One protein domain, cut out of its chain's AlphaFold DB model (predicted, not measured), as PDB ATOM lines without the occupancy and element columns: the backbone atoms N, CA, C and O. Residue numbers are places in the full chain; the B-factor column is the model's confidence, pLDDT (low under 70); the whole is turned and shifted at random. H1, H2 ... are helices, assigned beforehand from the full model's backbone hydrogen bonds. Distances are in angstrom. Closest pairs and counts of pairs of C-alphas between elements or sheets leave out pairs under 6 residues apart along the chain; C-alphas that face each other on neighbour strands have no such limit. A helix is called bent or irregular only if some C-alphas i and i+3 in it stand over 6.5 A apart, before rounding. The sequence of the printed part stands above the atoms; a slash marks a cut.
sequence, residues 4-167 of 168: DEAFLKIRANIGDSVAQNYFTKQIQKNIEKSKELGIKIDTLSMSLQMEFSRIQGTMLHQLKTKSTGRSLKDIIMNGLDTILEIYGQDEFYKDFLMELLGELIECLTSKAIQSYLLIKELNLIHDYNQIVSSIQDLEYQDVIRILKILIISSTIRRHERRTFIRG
ATOM      1  N   ASP A   4     156.755 188.572 189.055       60.09
ATOM      2  CA  ASP A   4     157.541 189.696 189.581       60.09
ATOM      3  C   ASP A   4     158.199 189.396 190.942       60.09
ATOM      4  O   ASP A   4     159.360 189.749 191.178       60.09
ATOM      5  N   GLU A   5     157.514 188.669 191.830       62.22
ATOM      6  CA  GLU A   5     158.074 188.225 193.116       62.22
ATOM      7  C   GLU A   5     159.199 187.193 192.932       62.22
ATOM      8  O   GLU A   5     160.188 187.193 193.674       62.22
ATOM      9  N   ALA A   6     159.081 186.328 191.919       59.31
ATOM     10  CA  ALA A   6     160.132 185.390 191.540       59.31
ATOM     11  C   ALA A   6     161.349 186.112 190.925       59.31
ATOM     12  O   ALA A   6     162.486 185.731 191.217       59.31
ATOM     13  N   PHE A   7     161.138 187.185 190.145       59.44
ATOM     14  CA  PHE A   7     162.214 188.013 189.576       59.44
ATOM     15  C   PHE A   7     163.079 188.628 190.669       59.44
ATOM     16  O   PHE A   7     164.299 188.469 190.659       59.44
ATOM     17  N   LEU A   8     162.445 189.287 191.641       63.59
ATOM     18  CA  LEU A   8     163.137 189.979 192.725       63.59
ATOM     19  C   LEU A   8     163.954 189.010 193.595       63.59
ATOM     20  O   LEU A   8     165.087 189.326 193.955       63.59
ATOM     21  N   LYS A   9     163.437 187.802 193.862       60.84
ATOM     22  CA  LYS A   9     164.163 186.759 194.610       60.84
ATOM     23  C   LYS A   9     165.348 186.160 193.847       60.84
ATOM     24  O   LYS A   9     166.390 185.920 194.452       60.84
ATOM     25  N   ILE A  10     165.209 185.901 192.545       57.19
ATOM     26  CA  ILE A  10     166.294 185.323 191.728       57.19
ATOM     27  C   ILE A  10     167.391 186.368 191.489       57.19
ATOM     28  O   ILE A  10     168.577 186.065 191.636       57.19
ATOM     29  N   ARG A  11     166.994 187.613 191.207       58.28
ATOM     30  CA  ARG A  11     167.895 188.757 191.050       58.28
ATOM     31  C   ARG A  11     168.743 188.997 192.301       58.28
ATOM     32  O   ARG A  11     169.946 189.204 192.178       58.28
ATOM     33  N   ALA A  12     168.137 188.903 193.486       62.41
ATOM     34  CA  ALA A  12     168.823 189.093 194.764       62.41
ATOM     35  C   ALA A  12     169.849 187.992 195.107       62.41
ATOM     36  O   ALA A  12     170.763 188.258 195.881       62.41
ATOM     37  N   ASN A  13     169.727 186.782 194.537       60.38
ATOM     38  CA  ASN A  13     170.542 185.621 194.926       60.38
ATOM     39  C   ASN A  13     171.551 185.135 193.865       60.38
ATOM     40  O   ASN A  13     172.515 184.472 194.236       60.38
ATOM     41  N   ILE A  14     171.335 185.390 192.564       60.50
ATOM     42  CA  ILE A  14     172.093 184.721 191.475       60.50
ATOM     43  C   ILE A  14     172.593 185.703 190.386       60.50
ATOM     44  O   ILE A  14     173.381 185.329 189.519       60.50
ATOM     45  N   GLY A  15     172.193 186.979 190.448       67.75
ATOM     46  CA  GLY A  15     172.621 188.032 189.517       67.75
ATOM     47  C   GLY A  15     171.734 188.200 188.272       67.75
ATOM     48  O   GLY A  15     171.008 187.291 187.859       67.75
ATOM     49  N   ASP A  16     171.800 189.390 187.662       71.81
ATOM     50  CA  ASP A  16     170.858 189.867 186.630       71.81
ATOM     51  C   ASP A  16     170.801 188.976 185.370       71.81
ATOM     52  O   ASP A  16     169.720 188.733 184.837       71.81
ATOM     53  N   SER A  17     171.936 188.429 184.915       70.31
ATOM     54  CA  SER A  17     172.004 187.592 183.699       70.31
ATOM     55  C   SER A  17     171.285 186.242 183.858       70.31
ATOM     56  O   SER A  17     170.599 185.770 182.948       70.31
ATOM     57  N   VAL A  18     171.374 185.622 185.042       72.31
ATOM     58  CA  VAL A  18     170.691 184.348 185.322       72.31
ATOM     59  C   VAL A  18     169.193 184.570 185.515       72.31
ATOM     60  O   VAL A  18     168.391 183.785 185.004       72.31
ATOM     61  N   ALA A  19     168.811 185.670 186.173       71.31
ATOM     62  CA  ALA A  19     167.418 186.092 186.264       71.31
ATOM     63  C   ALA A  19     166.824 186.318 184.865       71.31
ATOM     64  O   ALA A  19     165.830 185.686 184.526       71.31
ATOM     65  N   GLN A  20     167.466 187.111 184.003       73.88
ATOM     66  CA  GLN A  20     166.992 187.342 182.631       73.88
ATOM     67  C   GLN A  20     166.801 186.038 181.843       73.88
ATOM     68  O   GLN A  20     165.748 185.830 181.245       73.88
ATOM     69  N   ASN A  21     167.767 185.116 181.899       80.06
ATOM     70  CA  ASN A  21     167.653 183.822 181.218       80.06
ATOM     71  C   ASN A  21     166.480 182.970 181.725       80.06
ATOM     72  O   ASN A  21     165.824 182.292 180.930       80.06
ATOM     73  N   TYR A  22     166.200 182.989 183.030       79.06
ATOM     74  CA  TYR A  22     165.039 182.301 183.596       79.06
ATOM     75  C   TYR A  22     163.721 182.889 183.069       79.06
ATOM     76  O   TYR A  22     162.839 182.138 182.651       79.06
ATOM     77  N   PHE A  23     163.611 184.219 183.020       78.69
ATOM     78  CA  PHE A  23     162.415 184.908 182.523       78.69
ATOM     79  C   PHE A  23     162.162 184.630 181.051       78.69
ATOM     80  O   PHE A  23     161.056 184.233 180.691       78.69
ATOM     81  N   THR A  24     163.193 184.743 180.213       82.06
ATOM     82  CA  THR A  24     163.082 184.437 178.784       82.06
ATOM     83  C   THR A  24     162.585 183.010 178.557       82.06
ATOM     84  O   THR A  24     161.693 182.792 177.741       82.06
ATOM     85  N   LYS A  25     163.094 182.032 179.321       86.69
ATOM     86  CA  LYS A  25     162.629 180.638 179.235       86.69
ATOM     87  C   LYS A  25     161.169 180.474 179.654       86.69
ATOM     88  O   LYS A  25     160.445 179.725 179.003       86.69
ATOM     89  N   GLN A  26     160.727 181.156 180.711       83.06
ATOM     90  CA  GLN A  26     159.329 181.083 181.145       83.06
ATOM     91  C   GLN A  26     158.373 181.759 180.162       83.06
ATOM     92  O   GLN A  26     157.326 181.199 179.853       83.06
ATOM     93  N   ILE A  27     158.753 182.913 179.610       84.31
ATOM     94  CA  ILE A  27     157.985 183.588 178.556       84.31
ATOM     95  C   ILE A  27     157.859 182.674 177.335       84.31
ATOM     96  O   ILE A  27     156.754 182.460 176.846       84.31
ATOM     97  N   GLN A  28     158.964 182.072 176.886       87.12
ATOM     98  CA  GLN A  28     158.957 181.141 175.757       87.12
ATOM     99  C   GLN A  28     158.027 179.945 176.007       87.12
ATOM    100  O   GLN A  28     157.211 179.606 175.151       87.12
ATOM    101  N   LYS A  29     158.086 179.355 177.207       89.19
ATOM    102  CA  LYS A  29     157.189 178.266 177.613       89.19
ATOM    103  C   LYS A  29     155.718 178.693 177.583       89.19
ATOM    104  O   LYS A  29     154.872 177.941 177.108       89.19
ATOM    105  N   ASN A  30     155.400 179.891 178.069       87.94
ATOM    106  CA  ASN A  30     154.037 180.423 178.052       87.94
ATOM    107  C   ASN A  30     153.537 180.681 176.620       87.94
ATOM    108  O   ASN A  30     152.385 180.381 176.320       87.94
ATOM    109  N   ILE A  31     154.406 181.153 175.719       87.44
ATOM    110  CA  ILE A  31     154.096 181.307 174.286       87.44
ATOM    111  C   ILE A  31     153.799 179.950 173.633       87.44
ATOM    112  O   ILE A  31     152.906 179.836 172.796       87.44
ATOM    113  N   GLU A  32     154.553 178.908 173.974       90.75
ATOM    114  CA  GLU A  32     154.317 177.561 173.445       90.75
ATOM    115  C   GLU A  32     152.981 176.998 173.929       90.75
ATOM    116  O   GLU A  32     152.190 176.509 173.122       90.75
ATOM    117  N   LYS A  33     152.683 177.162 175.221       90.12
ATOM    118  CA  LYS A  33     151.391 176.787 175.804       90.12
ATOM    119  C   LYS A  33     150.219 177.528 175.156       90.12
ATOM    120  O   LYS A  33     149.224 176.901 174.800       90.12
ATOM    121  N   SER A  34     150.317 178.850 174.992       88.88
ATOM    122  CA  SER A  34     149.235 179.641 174.390       88.88
ATOM    123  C   SER A  34     148.972 179.224 172.945       88.88
ATOM    124  O   SER A  34     147.816 179.064 172.551       88.88
ATOM    125  N   LYS A  35     150.031 178.942 172.172       91.88
ATOM    126  CA  LYS A  35     149.920 178.387 170.816       91.88
ATOM    127  C   LYS A  35     149.230 177.029 170.803       91.88
ATOM    128  O   LYS A  35     148.351 176.816 169.972       91.88
ATOM    129  N   GLU A  36     149.608 176.122 171.699       92.50
ATOM    130  CA  GLU A  36     149.014 174.787 171.774       92.50
ATOM    131  C   GLU A  36     147.494 174.860 171.965       92.50
ATOM    132  O   GLU A  36     146.739 174.308 171.158       92.50
ATOM    133  N   LEU A  37     147.035 175.589 172.989       94.06
ATOM    134  CA  LEU A  37     145.608 175.716 173.281       94.06
ATOM    135  C   LEU A  37     144.870 176.517 172.197       94.06
ATOM    136  O   LEU A  37     143.782 176.121 171.769       94.06
ATOM    137  N   GLY A  38     145.484 177.597 171.705       94.31
ATOM    138  CA  GLY A  38     144.944 178.424 170.626       94.31
ATOM    139  C   GLY A  38     144.682 177.623 169.350       94.31
ATOM    140  O   GLY A  38     143.586 177.691 168.798       94.31
ATOM    141  N   ILE A  39     145.622 176.767 168.932       95.62
ATOM    142  CA  ILE A  39     145.462 175.907 167.747       95.62
ATOM    143  C   ILE A  39     144.270 174.956 167.899       95.62
ATOM    144  O   ILE A  39     143.542 174.719 166.931       95.62
ATOM    145  N   LYS A  40     144.035 174.398 169.095       96.81
ATOM    146  CA  LYS A  40     142.888 173.502 169.327       96.81
ATOM    147  C   LYS A  40     141.557 174.241 169.231       96.81
ATOM    148  O   LYS A  40     140.629 173.726 168.605       96.81
ATOM    149  N   ILE A  41     141.478 175.445 169.797       96.94
ATOM    150  CA  ILE A  41     140.294 176.308 169.697       96.94
ATOM    151  C   ILE A  41     140.035 176.686 168.236       96.94
ATOM    152  O   ILE A  41     138.907 176.556 167.758       96.94
ATOM    153  N   ASP A  42     141.080 177.071 167.507       96.50
ATOM    154  CA  ASP A  42     140.995 177.437 166.094       96.50
ATOM    155  C   ASP A  42     140.494 176.270 165.244       96.50
ATOM    156  O   ASP A  42     139.513 176.414 164.513       96.50
ATOM    157  N   THR A  43     141.093 175.092 165.417       96.12
ATOM    158  CA  THR A  43     140.718 173.867 164.695       96.12
ATOM    159  C   THR A  43     139.247 173.514 164.910       96.12
ATOM    160  O   THR A  43     138.529 173.198 163.955       96.12
ATOM    161  N   LEU A  44     138.779 173.583 166.161       96.50
ATOM    162  CA  LEU A  44     137.382 173.314 166.481       96.50
ATOM    163  C   LEU A  44     136.467 174.384 165.878       96.50
ATOM    164  O   LEU A  44     135.477 174.033 165.243       96.50
ATOM    165  N   SER A  45     136.806 175.670 166.001       96.38
ATOM    166  CA  SER A  45     136.000 176.760 165.434       96.38
ATOM    167  C   SER A  45     135.838 176.640 163.914       96.38
ATOM    168  O   SER A  45     134.727 176.789 163.406       96.38
ATOM    169  N   MET A  46     136.904 176.273 163.193       94.75
ATOM    170  CA  MET A  46     136.861 176.042 161.747       94.75
ATOM    171  C   MET A  46     136.003 174.826 161.396       94.75
ATOM    172  O   MET A  46     135.192 174.880 160.477       94.75
ATOM    173  N   SER A  47     136.131 173.739 162.159       92.50
ATOM    174  CA  SER A  47     135.333 172.525 161.957       92.50
ATOM    175  C   SER A  47     133.839 172.781 162.165       92.50
ATOM    176  O   SER A  47     133.017 172.345 161.362       92.50
ATOM    177  N   LEU A  48     133.479 173.547 163.200       92.19
ATOM    178  CA  LEU A  48     132.093 173.948 163.439       92.19
ATOM    179  C   LEU A  48     131.574 174.877 162.349       92.19
ATOM    180  O   LEU A  48     130.458 174.677 161.885       92.19
ATOM    181  N   GLN A  49     132.378 175.841 161.900       91.38
ATOM    182  CA  GLN A  49     131.991 176.723 160.805       91.38
ATOM    183  C   GLN A  49     131.673 175.921 159.534       91.38
ATOM    184  O   GLN A  49     130.626 176.153 158.930       91.38
ATOM    185  N   MET A  50     132.514 174.949 159.165       88.19
ATOM    186  CA  MET A  50     132.292 174.125 157.973       88.19
ATOM    187  C   MET A  50     130.987 173.329 158.072       88.19
ATOM    188  O   MET A  50     130.192 173.308 157.129       88.19
ATOM    189  N   GLU A  51     130.729 172.709 159.225       86.38
ATOM    190  CA  GLU A  51     129.489 171.962 159.443       86.38
ATOM    191  C   GLU A  51     128.259 172.878 159.508       86.38
ATOM    192  O   GLU A  51     127.197 172.529 158.995       86.38
ATOM    193  N   PHE A  52     128.386 174.079 160.069       86.50
ATOM    194  CA  PHE A  52     127.293 175.050 160.125       86.50
ATOM    195  C   PHE A  52     126.944 175.573 158.730       86.50
ATOM    196  O   PHE A  52     125.768 175.606 158.362       86.50
ATOM    197  N   SER A  53     127.949 175.879 157.906       83.25
ATOM    198  CA  SER A  53     127.746 176.226 156.497       83.25
ATOM    199  C   SER A  53     127.137 175.074 155.704       83.25
ATOM    200  O   SER A  53     126.281 175.300 154.851       83.25
ATOM    201  N   ARG A  54     127.508 173.825 156.004       79.94
ATOM    202  CA  ARG A  54     126.878 172.646 155.399       79.94
ATOM    203  C   ARG A  54     125.398 172.530 155.770       79.94
ATOM    204  O   ARG A  54     124.591 172.164 154.918       79.94
ATOM    205  N   ILE A  55     125.030 172.839 157.013       76.06
ATOM    206  CA  ILE A  55     123.627 172.861 157.454       76.06
ATOM    207  C   ILE A  55     122.848 173.931 156.677       76.06
ATOM    208  O   ILE A  55     121.798 173.623 156.120       76.06
ATOM    209  N   GLN A  56     123.394 175.144 156.565       73.06
ATOM    210  CA  GLN A  56     122.759 176.273 155.871       73.06
ATOM    211  C   GLN A  56     122.654 176.074 154.351       73.06
ATOM    212  O   GLN A  56     121.636 176.397 153.746       73.06
ATOM    213  N   GLY A  57     123.694 175.522 153.719       62.47
ATOM    214  CA  GLY A  57     123.797 175.385 152.263       62.47
ATOM    215  C   GLY A  57     123.006 174.223 151.657       62.47
ATOM    216  O   GLY A  57     123.038 174.029 150.443       62.47
ATOM    217  N   THR A  58     122.306 173.421 152.461       58.22
ATOM    218  CA  THR A  58     121.546 172.281 151.945       58.22
ATOM    219  C   THR A  58     120.044 172.565 151.956       58.22
ATOM    220  O   THR A  58     119.466 172.860 152.995       58.22
ATOM    221  N   MET A  59     119.350 172.300 150.837       49.53
ATOM    222  CA  MET A  59     117.882 172.101 150.839       49.53
ATOM    223  C   MET A  59     117.442 170.902 151.728       49.53
ATOM    224  O   MET A  59     116.267 170.551 151.787       49.53
ATOM    225  N   LEU A  60     118.376 170.254 152.443       46.91
ATOM    226  CA  LEU A  60     118.195 169.099 153.329       46.91
ATOM    227  C   LEU A  60     117.683 169.465 154.731       46.91
ATOM    228  O   LEU A  60     117.705 168.595 155.607       46.91
ATOM    229  N   HIS A  61     117.156 170.675 154.948       48.62
ATOM    230  CA  HIS A  61     116.479 171.040 156.203       48.62
ATOM    231  C   HIS A  61     115.375 170.031 156.605       48.62
ATOM    232  O   HIS A  61     114.977 169.985 157.767       48.62
ATOM    233  N   GLN A  62     114.928 169.179 155.667       46.09
ATOM    234  CA  GLN A  62     113.855 168.200 155.845       46.09
ATOM    235  C   GLN A  62     114.265 166.710 155.790       46.09
ATOM    236  O   GLN A  62     113.437 165.873 156.140       46.09
ATOM    237  N   LEU A  63     115.493 166.319 155.400       43.66
ATOM    238  CA  LEU A  63     115.760 164.902 155.036       43.66
ATOM    239  C   LEU A  63     116.863 164.154 155.816       43.66
ATOM    240  O   LEU A  63     116.896 162.928 155.738       43.66
ATOM    241  N   LYS A  64     117.743 164.805 156.599       49.44
ATOM    242  CA  LYS A  64     118.817 164.096 157.352       49.44
ATOM    243  C   LYS A  64     119.175 164.693 158.726       49.44
ATOM    244  O   LYS A  64     120.327 164.655 159.151       49.44
ATOM    245  N   THR A  65     118.197 165.199 159.475       54.44
ATOM    246  CA  THR A  65     118.442 165.899 160.757       54.44
ATOM    247  C   THR A  65     119.140 165.044 161.829       54.44
ATOM    248  O   THR A  65     119.925 165.570 162.617       54.44
ATOM    249  N   LYS A  66     118.937 163.716 161.848       56.53
ATOM    250  CA  LYS A  66     119.509 162.836 162.890       56.53
ATOM    251  C   LYS A  66     120.977 162.444 162.682       56.53
ATOM    252  O   LYS A  66     121.695 162.332 163.671       56.53
ATOM    253  N   SER A  67     121.433 162.194 161.450       60.44
ATOM    254  CA  SER A  67     122.824 161.767 161.201       60.44
ATOM    255  C   SER A  67     123.800 162.940 161.275       60.44
ATOM    256  O   SER A  67     124.854 162.813 161.890       60.44
ATOM    257  N   THR A  68     123.417 164.094 160.719       64.00
ATOM    258  CA  THR A  68     124.217 165.327 160.783       64.00
ATOM    259  C   THR A  68     124.327 165.832 162.223       64.00
ATOM    260  O   THR A  68     125.417 166.164 162.672       64.00
ATOM    261  N   GLY A  69     123.230 165.782 162.993       63.22
ATOM    262  CA  GLY A  69     123.240 166.160 164.410       63.22
ATOM    263  C   GLY A  69     124.149 165.289 165.286       63.22
ATOM    264  O   GLY A  69     124.818 165.816 166.170       63.22
ATOM    265  N   ARG A  70     124.234 163.971 165.030       69.75
ATOM    266  CA  ARG A  70     125.188 163.092 165.741       69.75
ATOM    267  C   ARG A  70     126.634 163.447 165.411       69.75
ATOM    268  O   ARG A  70     127.405 163.673 166.330       69.75
ATOM    269  N   SER A  71     126.958 163.590 164.124       79.62
ATOM    270  CA  SER A  71     128.307 163.967 163.683       79.62
ATOM    271  C   SER A  71     128.762 165.288 164.304       79.62
ATOM    272  O   SER A  71     129.884 165.394 164.787       79.62
ATOM    273  N   LEU A  72     127.882 166.291 164.337       84.88
ATOM    274  CA  LEU A  72     128.198 167.590 164.917       84.88
ATOM    275  C   LEU A  72     128.401 167.507 166.434       84.88
ATOM    276  O   LEU A  72     129.363 168.062 166.960       84.88
ATOM    277  N   LYS A  73     127.528 166.776 167.133       86.81
ATOM    278  CA  LYS A  73     127.686 166.508 168.565       86.81
ATOM    279  C   LYS A  73     129.031 165.845 168.864       86.81
ATOM    280  O   LYS A  73     129.695 166.264 169.808       86.81
ATOM    281  N   ASP A  74     129.431 164.862 168.065       88.81
ATOM    282  CA  ASP A  74     130.697 164.146 168.239       88.81
ATOM    283  C   ASP A  74     131.898 165.076 167.997       88.81
ATOM    284  O   ASP A  74     132.830 165.089 168.801       88.81
ATOM    285  N   ILE A  75     131.850 165.927 166.962       89.31
ATOM    286  CA  ILE A  75     132.875 166.955 166.697       89.31
ATOM    287  C   ILE A  75     133.016 167.903 167.894       89.31
ATOM    288  O   ILE A  75     134.126 168.118 168.385       89.31
ATOM    289  N   ILE A  76     131.898 168.448 168.388       91.25
ATOM    290  CA  ILE A  76     131.904 169.385 169.518       91.25
ATOM    291  C   ILE A  76     132.436 168.697 170.775       91.25
ATOM    292  O   ILE A  76     133.275 169.264 171.470       91.25
ATOM    293  N   MET A  77     131.958 167.490 171.083       91.94
ATOM    294  CA  MET A  77     132.373 166.764 172.281       91.94
ATOM    295  C   MET A  77     133.863 166.431 172.259       91.94
ATOM    296  O   MET A  77     134.564 166.811 173.194       91.94
ATOM    297  N   ASN A  78     134.354 165.808 171.186       92.88
ATOM    298  CA  ASN A  78     135.758 165.415 171.068       92.88
ATOM    299  C   ASN A  78     136.692 166.634 171.107       92.88
ATOM    300  O   ASN A  78     137.733 166.613 171.772       92.88
ATOM    301  N   GLY A  79     136.303 167.721 170.434       93.56
ATOM    302  CA  GLY A  79     137.050 168.973 170.456       93.56
ATOM    303  C   GLY A  79     137.093 169.604 171.847       93.56
ATOM    304  O   GLY A  79     138.170 169.942 172.334       93.56
ATOM    305  N   LEU A  80     135.941 169.719 172.520       94.00
ATOM    306  CA  LEU A  80     135.876 170.272 173.874       94.00
ATOM    307  C   LEU A  80     136.636 169.419 174.888       94.00
ATOM    308  O   LEU A  80     137.264 169.985 175.774       94.00
ATOM    309  N   ASP A  81     136.594 168.090 174.787       93.50
ATOM    310  CA  ASP A  81     137.325 167.219 175.710       93.50
ATOM    311  C   ASP A  81     138.842 167.367 175.544       93.50
ATOM    312  O   ASP A  81     139.540 167.490 176.548       93.50
ATOM    313  N   THR A  82     139.332 167.497 174.307       93.81
ATOM    314  CA  THR A  82     140.753 167.791 174.032       93.81
ATOM    315  C   THR A  82     141.171 169.147 174.613       93.81
ATOM    316  O   THR A  82     142.214 169.272 175.247       93.81
ATOM    317  N   ILE A  83     140.351 170.185 174.413       95.25
ATOM    318  CA  ILE A  83     140.619 171.534 174.938       95.25
ATOM    319  C   ILE A  83     140.596 171.525 176.473       95.25
ATOM    320  O   ILE A  83     141.447 172.147 177.101       95.25
ATOM    321  N   LEU A  84     139.650 170.805 177.082       93.56
ATOM    322  CA  LEU A  84     139.536 170.665 178.534       93.56
ATOM    323  C   LEU A  84     140.723 169.932 179.153       93.56
ATOM    324  O   LEU A  84     141.129 170.290 180.256       93.56
ATOM    325  N   GLU A  85     141.250 168.913 178.474       91.62
ATOM    326  CA  GLU A  85     142.426 168.177 178.932       91.62
ATOM    327  C   GLU A  85     143.646 169.090 179.040       91.62
ATOM    328  O   GLU A  85     144.330 169.037 180.054       91.62
ATOM    329  N   ILE A  86     143.878 169.959 178.054       91.88
ATOM    330  CA  ILE A  86     144.977 170.939 178.081       91.88
ATOM    331  C   ILE A  86     144.694 172.022 179.125       91.88
ATOM    332  O   ILE A  86     145.528 172.306 179.981       91.88
ATOM    333  N   TYR A  87     143.489 172.597 179.092       92.19
ATOM    334  CA  TYR A  87     143.083 173.687 179.979       92.19
ATOM    335  C   TYR A  87     143.227 173.331 181.467       92.19
ATOM    336  O   TYR A  87     143.641 174.168 182.261       92.19
ATOM    337  N   GLY A  88     142.918 172.087 181.848       87.25
ATOM    338  CA  GLY A  88     142.992 171.630 183.239       87.25
ATOM    339  C   GLY A  88     144.403 171.341 183.769       87.25
ATOM    340  O   GLY A  88     144.523 170.938 184.924       87.25
ATOM    341  N   GLN A  89     145.458 171.492 182.961       87.75
ATOM    342  CA  GLN A  89     146.828 171.137 183.365       87.75
ATOM    343  C   GLN A  89     147.554 172.238 184.138       87.75
ATOM    344  O   GLN A  89     148.478 171.934 184.893       87.75
ATOM    345  N   ASP A  90     147.197 173.506 183.927       85.38
ATOM    346  CA  ASP A  90     147.972 174.637 184.441       85.38
ATOM    347  C   ASP A  90     147.107 175.900 184.584       85.38
ATOM    348  O   ASP A  90     146.313 176.217 183.696       85.38
ATOM    349  N   GLU A  91     147.289 176.654 185.675       84.44
ATOM    350  CA  GLU A  91     146.561 177.907 185.922       84.44
ATOM    351  C   GLU A  91     146.817 178.966 184.844       84.44
ATOM    352  O   GLU A  91     145.922 179.759 184.556       84.44
ATOM    353  N   PHE A  92     147.980 178.929 184.179       89.06
ATOM    354  CA  PHE A  92     148.301 179.814 183.055       89.06
ATOM    355  C   PHE A  92     147.188 179.856 181.996       89.06
ATOM    356  O   PHE A  92     146.871 180.917 181.458       89.06
ATOM    357  N   TYR A  93     146.569 178.709 181.697       89.81
ATOM    358  CA  TYR A  93     145.537 178.636 180.664       89.81
ATOM    359  C   TYR A  93     144.259 179.382 181.049       89.81
ATOM    360  O   TYR A  93     143.516 179.805 180.165       89.81
ATOM    361  N   LYS A  94     143.991 179.566 182.347       88.62
ATOM    362  CA  LYS A  94     142.853 180.356 182.819       88.62
ATOM    363  C   LYS A  94     143.022 181.821 182.449       88.62
ATOM    364  O   LYS A  94     142.121 182.375 181.826       88.62
ATOM    365  N   ASP A  95     144.169 182.401 182.781       89.75
ATOM    366  CA  ASP A  95     144.454 183.805 182.482       89.75
ATOM    367  C   ASP A  95     144.493 184.034 180.967       89.75
ATOM    368  O   ASP A  95     143.816 184.927 180.460       89.75
ATOM    369  N   PHE A  96     145.161 183.139 180.231       92.69
ATOM    370  CA  PHE A  96     145.219 183.194 178.770       92.69
ATOM    371  C   PHE A  96     143.831 183.144 178.108       92.69
ATOM    372  O   PHE A  96     143.546 183.943 177.218       92.69
ATOM    373  N   LEU A  97     142.941 182.227 178.517       94.25
ATOM    374  CA  LEU A  97     141.603 182.153 177.922       94.25
ATOM    375  C   LEU A  97     140.732 183.362 178.267       94.25
ATOM    376  O   LEU A  97     139.894 183.735 177.449       94.25
ATOM    377  N   MET A  98     140.907 183.959 179.448       91.62
ATOM    378  CA  MET A  98     140.184 185.175 179.830       91.62
ATOM    379  C   MET A  98     140.635 186.384 179.007       91.62
ATOM    380  O   MET A  98     139.785 187.145 178.546       91.62
ATOM    381  N   GLU A  99     141.942 186.531 178.779       93.44
ATOM    382  CA  GLU A  99     142.505 187.566 177.903       93.44
ATOM    383  C   GLU A  99     142.013 187.389 176.460       93.44
ATOM    384  O   GLU A  99     141.389 188.291 175.901       93.44
ATOM    385  N   LEU A 100     142.157 186.178 175.910       94.12
ATOM    386  CA  LEU A 100     141.696 185.847 174.560       94.12
ATOM    387  C   LEU A 100     140.187 186.080 174.386       94.12
ATOM    388  O   LEU A 100     139.735 186.521 173.330       94.12
ATOM    389  N   LEU A 101     139.382 185.782 175.408       94.19
ATOM    390  CA  LEU A 101     137.944 186.041 175.385       94.19
ATOM    391  C   LEU A 101     137.644 187.542 175.260       94.19
ATOM    392  O   LEU A 101     136.765 187.912 174.481       94.19
ATOM    393  N   GLY A 102     138.370 188.386 176.001       92.62
ATOM    394  CA  GLY A 102     138.261 189.843 175.919       92.62
ATOM    395  C   GLY A 102     138.598 190.357 174.520       92.62
ATOM    396  O   GLY A 102     137.761 191.007 173.894       92.62
ATOM    397  N   GLU A 103     139.756 189.959 173.987       95.25
ATOM    398  CA  GLU A 103     140.204 190.336 172.639       95.25
ATOM    399  C   GLU A 103     139.182 189.960 171.554       95.25
ATOM    400  O   GLU A 103     138.869 190.751 170.659       95.25
ATOM    401  N   LEU A 104     138.630 188.742 171.628       95.50
ATOM    402  CA  LEU A 104     137.651 188.262 170.654       95.50
ATOM    403  C   LEU A 104     136.356 189.074 170.686       95.50
ATOM    404  O   LEU A 104     135.797 189.331 169.620       95.50
ATOM    405  N   ILE A 105     135.883 189.455 171.877       93.12
ATOM    406  CA  ILE A 105     134.658 190.245 172.055       93.12
ATOM    407  C   ILE A 105     134.860 191.675 171.546       93.12
ATOM    408  O   ILE A 105     133.985 192.194 170.854       93.12
ATOM    409  N   GLU A 106     136.005 192.294 171.838       94.38
ATOM    410  CA  GLU A 106     136.337 193.648 171.373       94.38
ATOM    411  C   GLU A 106     136.420 193.742 169.844       94.38
ATOM    412  O   GLU A 106     136.087 194.772 169.259       94.38
ATOM    413  N   CYS A 107     136.803 192.649 169.185       94.88
ATOM    414  CA  CYS A 107     136.889 192.573 167.729       94.88
ATOM    415  C   CYS A 107     135.557 192.242 167.026       94.88
ATOM    416  O   CYS A 107     135.557 192.059 165.805       94.88
ATOM    417  N   LEU A 108     134.440 192.099 167.748       94.81
ATOM    418  CA  LEU A 108     133.139 191.830 167.128       94.81
ATOM    419  C   LEU A 108     132.533 193.098 166.524       94.81
ATOM    420  O   LEU A 108     132.516 194.165 167.136       94.81
ATOM    421  N   THR A 109     131.928 192.961 165.344       96.25
ATOM    422  CA  THR A 109     131.072 194.019 164.794       96.25
ATOM    423  C   THR A 109     129.790 194.183 165.619       96.25
ATOM    424  O   THR A 109     129.340 193.259 166.299       96.25
ATOM    425  N   SER A 110     129.117 195.332 165.508       95.62
ATOM    426  CA  SER A 110     127.847 195.577 166.213       95.62
ATOM    427  C   SER A 110     126.776 194.521 165.911       95.62
ATOM    428  O   SER A 110     126.030 194.122 166.806       95.62
ATOM    429  N   LYS A 111     126.715 194.034 164.663       95.88
ATOM    430  CA  LYS A 111     125.795 192.961 164.257       95.88
ATOM    431  C   LYS A 111     126.162 191.641 164.941       95.88
ATOM    432  O   LYS A 111     125.292 190.959 165.474       95.88
ATOM    433  N   ALA A 112     127.451 191.315 164.979       95.44
ATOM    434  CA  ALA A 112     127.951 190.117 165.639       95.44
ATOM    435  C   ALA A 112     127.730 190.144 167.158       95.44
ATOM    436  O   ALA A 112     127.353 189.124 167.729       95.44
ATOM    437  N   ILE A 113     127.874 191.304 167.807       96.44
ATOM    438  CA  ILE A 113     127.555 191.479 169.231       96.44
ATOM    439  C   ILE A 113     126.085 191.140 169.499       96.44
ATOM    440  O   ILE A 113     125.790 190.409 170.443       96.44
ATOM    441  N   GLN A 114     125.155 191.619 168.667       96.25
ATOM    442  CA  GLN A 114     123.730 191.300 168.824       96.25
ATOM    443  C   GLN A 114     123.475 189.794 168.716       96.25
ATOM    444  O   GLN A 114     122.838 189.221 169.597       96.25
ATOM    445  N   SER A 115     124.026 189.138 167.691       96.00
ATOM    446  CA  SER A 115     123.940 187.682 167.545       96.00
ATOM    447  C   SER A 115     124.559 186.942 168.730       96.00
ATOM    448  O   SER A 115     123.958 185.998 169.237       96.00
ATOM    449  N   TYR A 116     125.723 187.384 169.214       96.25
ATOM    450  CA  TYR A 116     126.394 186.804 170.374       96.25
ATOM    451  C   TYR A 116     125.531 186.893 171.639       96.25
ATOM    452  O   TYR A 116     125.374 185.901 172.352       96.25
ATOM    453  N   LEU A 117     124.909 188.046 171.902       95.88
ATOM    454  CA  LEU A 117     124.042 188.234 173.067       95.88
ATOM    455  C   LEU A 117     122.840 187.279 173.078       95.88
ATOM    456  O   LEU A 117     122.408 186.884 174.161       95.88
ATOM    457  N   LEU A 118     122.337 186.872 171.908       95.75
ATOM    458  CA  LEU A 118     121.243 185.901 171.786       95.75
ATOM    459  C   LEU A 118     121.665 184.467 172.131       95.75
ATOM    460  O   LEU A 118     120.812 183.656 172.487       95.75
ATOM    461  N   ILE A 119     122.957 184.145 172.014       95.19
ATOM    462  CA  ILE A 119     123.446 182.760 172.063       95.19
ATOM    463  C   ILE A 119     124.485 182.480 173.150       95.19
ATOM    464  O   ILE A 119     124.842 181.324 173.355       95.19
ATOM    465  N   LYS A 120     124.979 183.497 173.865       94.25
ATOM    466  CA  LYS A 120     126.064 183.361 174.862       94.25
ATOM    467  C   LYS A 120     125.783 182.340 175.981       94.25
ATOM    468  O   LYS A 120     126.707 181.696 176.490       94.25
ATOM    469  N   GLU A 121     124.509 182.160 176.328       91.75
ATOM    470  CA  GLU A 121     124.052 181.207 177.352       91.75
ATOM    471  C   GLU A 121     123.652 179.842 176.781       91.75
ATOM    472  O   GLU A 121     123.358 178.915 177.538       91.75
ATOM    473  N   LEU A 122     123.641 179.694 175.456       92.88
ATOM    474  CA  LEU A 122     123.257 178.445 174.818       92.88
ATOM    475  C   LEU A 122     124.339 177.381 174.987       92.88
ATOM    476  O   LEU A 122     125.548 177.643 175.027       92.88
ATOM    477  N   ASN A 123     123.889 176.137 175.072       90.44
ATOM    478  CA  ASN A 123     124.761 174.990 175.146       90.44
ATOM    479  C   ASN A 123     125.216 174.607 173.739       90.44
ATOM    480  O   ASN A 123     124.425 174.106 172.942       90.44
ATOM    481  N   LEU A 124     126.517 174.753 173.466       89.19
ATOM    482  CA  LEU A 124     127.103 174.450 172.158       89.19
ATOM    483  C   LEU A 124     126.718 173.056 171.624       89.19
ATOM    484  O   LEU A 124     126.541 172.896 170.424       89.19
ATOM    485  N   ILE A 125     126.539 172.063 172.503       86.81
ATOM    486  CA  ILE A 125     126.226 170.672 172.138       86.81
ATOM    487  C   ILE A 125     124.740 170.442 171.875       86.81
ATOM    488  O   ILE A 125     124.394 169.605 171.043       86.81
ATOM    489  N   HIS A 126     123.860 171.113 172.616       86.50
ATOM    490  CA  HIS A 126     122.421 170.834 172.576       86.50
ATOM    491  C   HIS A 126     121.644 171.839 171.724       86.50
ATOM    492  O   HIS A 126     120.679 171.456 171.069       86.50
ATOM    493  N   ASP A 127     122.123 173.077 171.654       89.44
ATOM    494  CA  ASP A 127     121.408 174.209 171.062       89.44
ATOM    495  C   ASP A 127     122.029 174.645 169.725       89.44
ATOM    496  O   ASP A 127     121.801 175.756 169.245       89.44
ATOM    497  N   TYR A 128     122.815 173.770 169.087       86.25
ATOM    498  CA  TYR A 128     123.571 174.091 167.872       86.25
ATOM    499  C   TYR A 128     122.699 174.632 166.731       86.25
ATOM    500  O   TYR A 128     123.149 175.501 165.997       86.25
ATOM    501  N   ASN A 129     121.446 174.185 166.591       85.06
ATOM    502  CA  ASN A 129     120.541 174.715 165.565       85.06
ATOM    503  C   ASN A 129     120.232 176.200 165.794       85.06
ATOM    504  O   ASN A 129     120.267 176.984 164.854       85.06
ATOM    505  N   GLN A 130     119.962 176.587 167.043       89.88
ATOM    506  CA  GLN A 130     119.688 177.977 167.391       89.88
ATOM    507  C   GLN A 130     120.940 178.836 167.191       89.88
ATOM    508  O   GLN A 130     120.850 179.926 166.635       89.88
ATOM    509  N   ILE A 131     122.112 178.304 167.551       92.38
ATOM    510  CA  ILE A 131     123.405 178.952 167.303       92.38
ATOM    511  C   ILE A 131     123.607 179.191 165.799       92.38
ATOM    512  O   ILE A 131     123.886 180.320 165.404       92.38
ATOM    513  N   VAL A 132     123.421 178.164 164.961       89.88
ATOM    514  CA  VAL A 132     123.529 178.260 163.492       89.88
ATOM    515  C   VAL A 132     122.611 179.352 162.951       89.88
ATOM    516  O   VAL A 132     123.060 180.187 162.167       89.88
ATOM    517  N   SER A 133     121.346 179.372 163.379       89.19
ATOM    518  CA  SER A 133     120.371 180.370 162.932       89.19
ATOM    519  C   SER A 133     120.757 181.794 163.336       89.19
ATOM    520  O   SER A 133     120.586 182.714 162.545       89.19
ATOM    521  N   SER A 134     121.307 181.998 164.535       91.75
ATOM    522  CA  SER A 134     121.683 183.335 165.013       91.75
ATOM    523  C   SER A 134     122.925 183.916 164.337       91.75
ATOM    524  O   SER A 134     123.114 185.132 164.381       91.75
ATOM    525  N   ILE A 135     123.774 183.081 163.730       92.44
ATOM    526  CA  ILE A 135     125.039 183.525 163.121       92.44
ATOM    527  C   ILE A 135     125.056 183.429 161.591       92.44
ATOM    528  O   ILE A 135     126.048 183.811 160.978       92.44
ATOM    529  N   GLN A 136     123.983 182.936 160.965       88.88
ATOM    530  CA  GLN A 136     123.933 182.662 159.523       88.88
ATOM    531  C   GLN A 136     124.158 183.884 158.629       88.88
ATOM    532  O   GLN A 136     124.711 183.754 157.544       88.88
ATOM    533  N   ASP A 137     123.759 185.065 159.101       88.62
ATOM    534  CA  ASP A 137     123.828 186.308 158.332       88.62
ATOM    535  C   ASP A 137     125.080 187.135 158.665       88.62
ATOM    536  O   ASP A 137     125.154 188.319 158.318       88.62
ATOM    537  N   LEU A 138     126.031 186.569 159.409       93.25
ATOM    538  CA  LEU A 138     127.263 187.248 159.800       93.25
ATOM    539  C   LEU A 138     128.386 187.004 158.794       93.25
ATOM    540  O   LEU A 138     128.416 186.001 158.082       93.25
ATOM    541  N   GLU A 139     129.354 187.917 158.775       92.69
ATOM    542  CA  GLU A 139     130.585 187.700 158.027       92.69
ATOM    543  C   GLU A 139     131.385 186.539 158.618       92.69
ATOM    544  O   GLU A 139     131.382 186.297 159.826       92.69
ATOM    545  N   TYR A 140     132.140 185.851 157.762       91.12
ATOM    546  CA  TYR A 140     132.944 184.696 158.155       91.12
ATOM    547  C   TYR A 140     133.847 184.975 159.368       91.12
ATOM    548  O   TYR A 140     133.943 184.145 160.272       91.12
ATOM    549  N   GLN A 141     134.487 186.149 159.418       93.75
ATOM    550  CA  GLN A 141     135.362 186.507 160.537       93.75
ATOM    551  C   GLN A 141     134.597 186.594 161.862       93.75
ATOM    552  O   GLN A 141     135.072 186.087 162.877       93.75
ATOM    553  N   ASP A 142     133.401 187.178 161.847       95.56
ATOM    554  CA  ASP A 142     132.550 187.293 163.028       95.56
ATOM    555  C   ASP A 142     132.001 185.934 163.468       95.56
ATOM    556  O   ASP A 142     131.996 185.635 164.661       95.56
ATOM    557  N   VAL A 143     131.623 185.073 162.517       94.81
ATOM    558  CA  VAL A 143     131.231 183.683 162.803       94.81
ATOM    559  C   VAL A 143     132.352 182.956 163.541       94.81
ATOM    560  O   VAL A 143     132.118 182.366 164.595       94.81
ATOM    561  N   ILE A 144     133.583 183.027 163.028       96.19
ATOM    562  CA  ILE A 144     134.738 182.382 163.658       96.19
ATOM    563  C   ILE A 144     134.982 182.939 165.064       96.19
ATOM    564  O   ILE A 144     135.135 182.152 165.999       96.19
ATOM    565  N   ARG A 145     134.972 184.267 165.252       96.94
ATOM    566  CA  ARG A 145     135.156 184.887 166.579       96.94
ATOM    567  C   ARG A 145     134.096 184.413 167.572       96.94
ATOM    568  O   ARG A 145     134.443 183.970 168.664       96.94
ATOM    569  N   ILE A 146     132.823 184.418 167.176       97.06
ATOM    570  CA  ILE A 146     131.715 183.948 168.015       97.06
ATOM    571  C   ILE A 146     131.876 182.469 168.378       97.06
ATOM    572  O   ILE A 146     131.697 182.100 169.538       97.06
ATOM    573  N   LEU A 147     132.246 181.612 167.425       96.75
ATOM    574  CA  LEU A 147     132.461 180.191 167.705       96.75
ATOM    575  C   LEU A 147     133.591 179.987 168.717       96.75
ATOM    576  O   LEU A 147     133.421 179.212 169.658       96.75
ATOM    577  N   LYS A 148     134.707 180.716 168.583       97.69
ATOM    578  CA  LYS A 148     135.796 180.685 169.571       97.69
ATOM    579  C   LYS A 148     135.313 181.127 170.954       97.69
ATOM    580  O   LYS A 148     135.561 180.418 171.926       97.69
ATOM    581  N   ILE A 149     134.554 182.222 171.042       97.12
ATOM    582  CA  ILE A 149     133.952 182.708 172.295       97.12
ATOM    583  C   ILE A 149     133.072 181.626 172.945       97.12
ATOM    584  O   ILE A 149     133.185 181.363 174.147       97.12
ATOM    585  N   LEU A 150     132.219 180.958 172.163       96.50
ATOM    586  CA  LEU A 150     131.335 179.896 172.654       96.50
ATOM    587  C   LEU A 150     132.101 178.649 173.103       96.50
ATOM    588  O   LEU A 150     131.725 178.034 174.105       96.50
ATOM    589  N   ILE A 151     133.170 178.280 172.395       96.88
ATOM    590  CA  ILE A 151     134.072 177.186 172.774       96.88
ATOM    591  C   ILE A 151     134.734 177.510 174.113       96.88
ATOM    592  O   ILE A 151     134.613 176.719 175.045       96.88
ATOM    593  N   ILE A 152     135.357 178.686 174.238       95.75
ATOM    594  CA  ILE A 152     136.040 179.134 175.461       95.75
ATOM    595  C   ILE A 152     135.067 179.147 176.643       95.75
ATOM    596  O   ILE A 152     135.315 178.504 177.664       95.75
ATOM    597  N   SER A 153     133.905 179.782 176.474       94.19
ATOM    598  CA  SER A 153     132.868 179.853 177.511       94.19
ATOM    599  C   SER A 153     132.367 178.462 177.915       94.19
ATOM    600  O   SER A 153     132.110 178.185 179.087       94.19
ATOM    601  N   SER A 154     132.234 177.545 176.953       94.00
ATOM    602  CA  SER A 154     131.829 176.162 177.222       94.00
ATOM    603  C   SER A 154     132.906 175.373 177.960       94.00
ATOM    604  O   SER A 154     132.567 174.612 178.867       94.00
ATOM    605  N   THR A 155     134.178 175.566 177.617       93.62
ATOM    606  CA  THR A 155     135.328 174.968 178.306       93.62
ATOM    607  C   THR A 155     135.382 175.423 179.761       93.62
ATOM    608  O   THR A 155     135.369 174.574 180.649       93.62
ATOM    609  N   ILE A 156     135.340 176.734 180.022       91.12
ATOM    610  CA  ILE A 156     135.400 177.290 181.385       91.12
ATOM    611  C   ILE A 156     134.255 176.729 182.239       91.12
ATOM    612  O   ILE A 156     134.501 176.077 183.255       91.12
ATOM    613  N   ARG A 157     133.002 176.839 181.767       90.25
ATOM    614  CA  ARG A 157     131.825 176.312 182.488       90.25
ATOM    615  C   ARG A 157     131.913 174.807 182.750       90.25
ATOM    616  O   ARG A 157     131.474 174.323 183.793       90.25
ATOM    617  N   ARG A 158     132.432 174.026 181.795       90.06
ATOM    618  CA  ARG A 158     132.597 172.571 181.955       90.06
ATOM    619  C   ARG A 158     133.687 172.232 182.962       90.06
ATOM    620  O   ARG A 158     133.492 171.304 183.744       90.06
ATOM    621  N   HIS A 159     134.799 172.958 182.947       89.75
ATOM    622  CA  HIS A 159     135.869 172.775 183.916       89.75
ATOM    623  C   HIS A 159     135.377 173.087 185.333       89.75
ATOM    624  O   HIS A 159     135.514 172.240 186.208       89.75
ATOM    625  N   GLU A 160     134.717 174.230 185.539       87.56
ATOM    626  CA  GLU A 160     134.138 174.624 186.833       87.56
ATOM    627  C   GLU A 160     133.137 173.592 187.369       87.56
ATOM    628  O   GLU A 160     133.158 173.238 188.546       87.56
ATOM    629  N   ARG A 161     132.283 173.034 186.502       85.44
ATOM    630  CA  ARG A 161     131.377 171.944 186.897       85.44
ATOM    631  C   ARG A 161     132.134 170.672 187.276       85.44
ATOM    632  O   ARG A 161     131.752 170.008 188.235       85.44
ATOM    633  N   ARG A 162     133.187 170.306 186.535       82.44
ATOM    634  CA  ARG A 162     134.001 169.109 186.822       82.44
ATOM    635  C   ARG A 162     134.766 169.251 188.138       82.44
ATOM    636  O   ARG A 162     134.827 168.276 188.879       82.44
ATOM    637  N   THR A 163     135.313 170.427 188.441       78.75
ATOM    638  CA  THR A 163     135.986 170.684 189.722       78.75
ATOM    639  C   THR A 163     134.999 170.735 190.882       78.75
ATOM    640  O   THR A 163     135.301 170.189 191.935       78.75
ATOM    641  N   PHE A 164     133.796 171.284 190.682       72.75
ATOM    642  CA  PHE A 164     132.736 171.269 191.694       72.75
ATOM    643  C   PHE A 164     132.256 169.845 192.024       72.75
ATOM    644  O   PHE A 164     132.148 169.483 193.189       72.75
ATOM    645  N   ILE A 165     132.020 169.005 191.008       64.06
ATOM    646  CA  ILE A 165     131.593 167.604 191.199       64.06
ATOM    647  C   ILE A 165     132.698 166.757 191.847       64.06
ATOM    648  O   ILE A 165     132.404 165.831 192.595       64.06
ATOM    649  N   ARG A 166     133.969 167.069 191.569       59.91
ATOM    650  CA  ARG A 166     135.136 166.413 192.179       59.91
ATOM    651  C   ARG A 166     135.545 167.037 193.520       59.91
ATOM    652  O   ARG A 166     136.587 166.675 194.047       59.91
ATOM    653  N   GLY A 167     134.745 167.956 194.063       44.72
ATOM    654  CA  GLY A 167     134.957 168.594 195.359       44.72
ATOM    655  C   GLY A 167     134.592 167.698 196.547       44.72
ATOM    656  O   GLY A 167     133.629 167.993 197.253       44.72
TER     657      GLY A 167
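What this domain is: This is residues 4 to 167 of the 168 residues of an uncharacterized protein of Candidatus Prometheoarchaeum syntrophicum (UniProt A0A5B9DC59). One very long helix, H2, makes the long axis; H4 folds back alongside its later part, and H8 crosses this pair steeply. H5 and the H6 and H7 hairpin pack round H8 on the same side of the pair, while H1 folds back at the opposite end of H2 from the small turn H3. The printed part has 164 residues with eight named helices, H1 to H8 in chain order, and no named strand: all helix. It is loose, with a radius of gyration of the C-alphas of 19.6 A, and spans 71 by 37 by 22 A.

Where its parts are: Find C-alpha 16 at (170.858, 189.867, 186.630); from there H2, residues 16 to 56, runs 58.7 A to C-alpha 56 at (122.759, 176.273, 155.871). Before it is H1, residues 4 to 14; after it come H3, residues 59 to 62, irregular with 7.5 A between its end C-alphas, and H4, residues 65 to 87, 32.2 A. Next are H5, residues 92 to 106, H6, 110 to 119, and H7, 128 to 135. H8, residues 140 to 165, runs 37.2 A to (131.593, 167.604, 191.199).

How they stand to each other: Look at hub H2: its residues 37 to 51 touch H4, opposite ways at a shallow 5 degrees, closest C-alphas Leu 44 and Gly 79, 5.9 A. Hub H8 touches H2 at Ser 45 and Leu 147, 5.4 A, a steep tilt of 69.6 degrees, only just short of perpendicular. H5 touches H8 at Leu 104 and Arg 145, 5.8 A. H6 and H7 form a hairpin, Ser 115 to Ser 134, 5.5 A. Every O i to N i+4 pair is within hydrogen-bond range except in H3, too short for one.

The domain as a whole: The C-alphas of Asn 13 and Gln 62 are farthest apart, 71.0 A. There is no cut and no long link. Residues 4 to 15, 57 to 70 and 165 to 167 have pLDDT under 70.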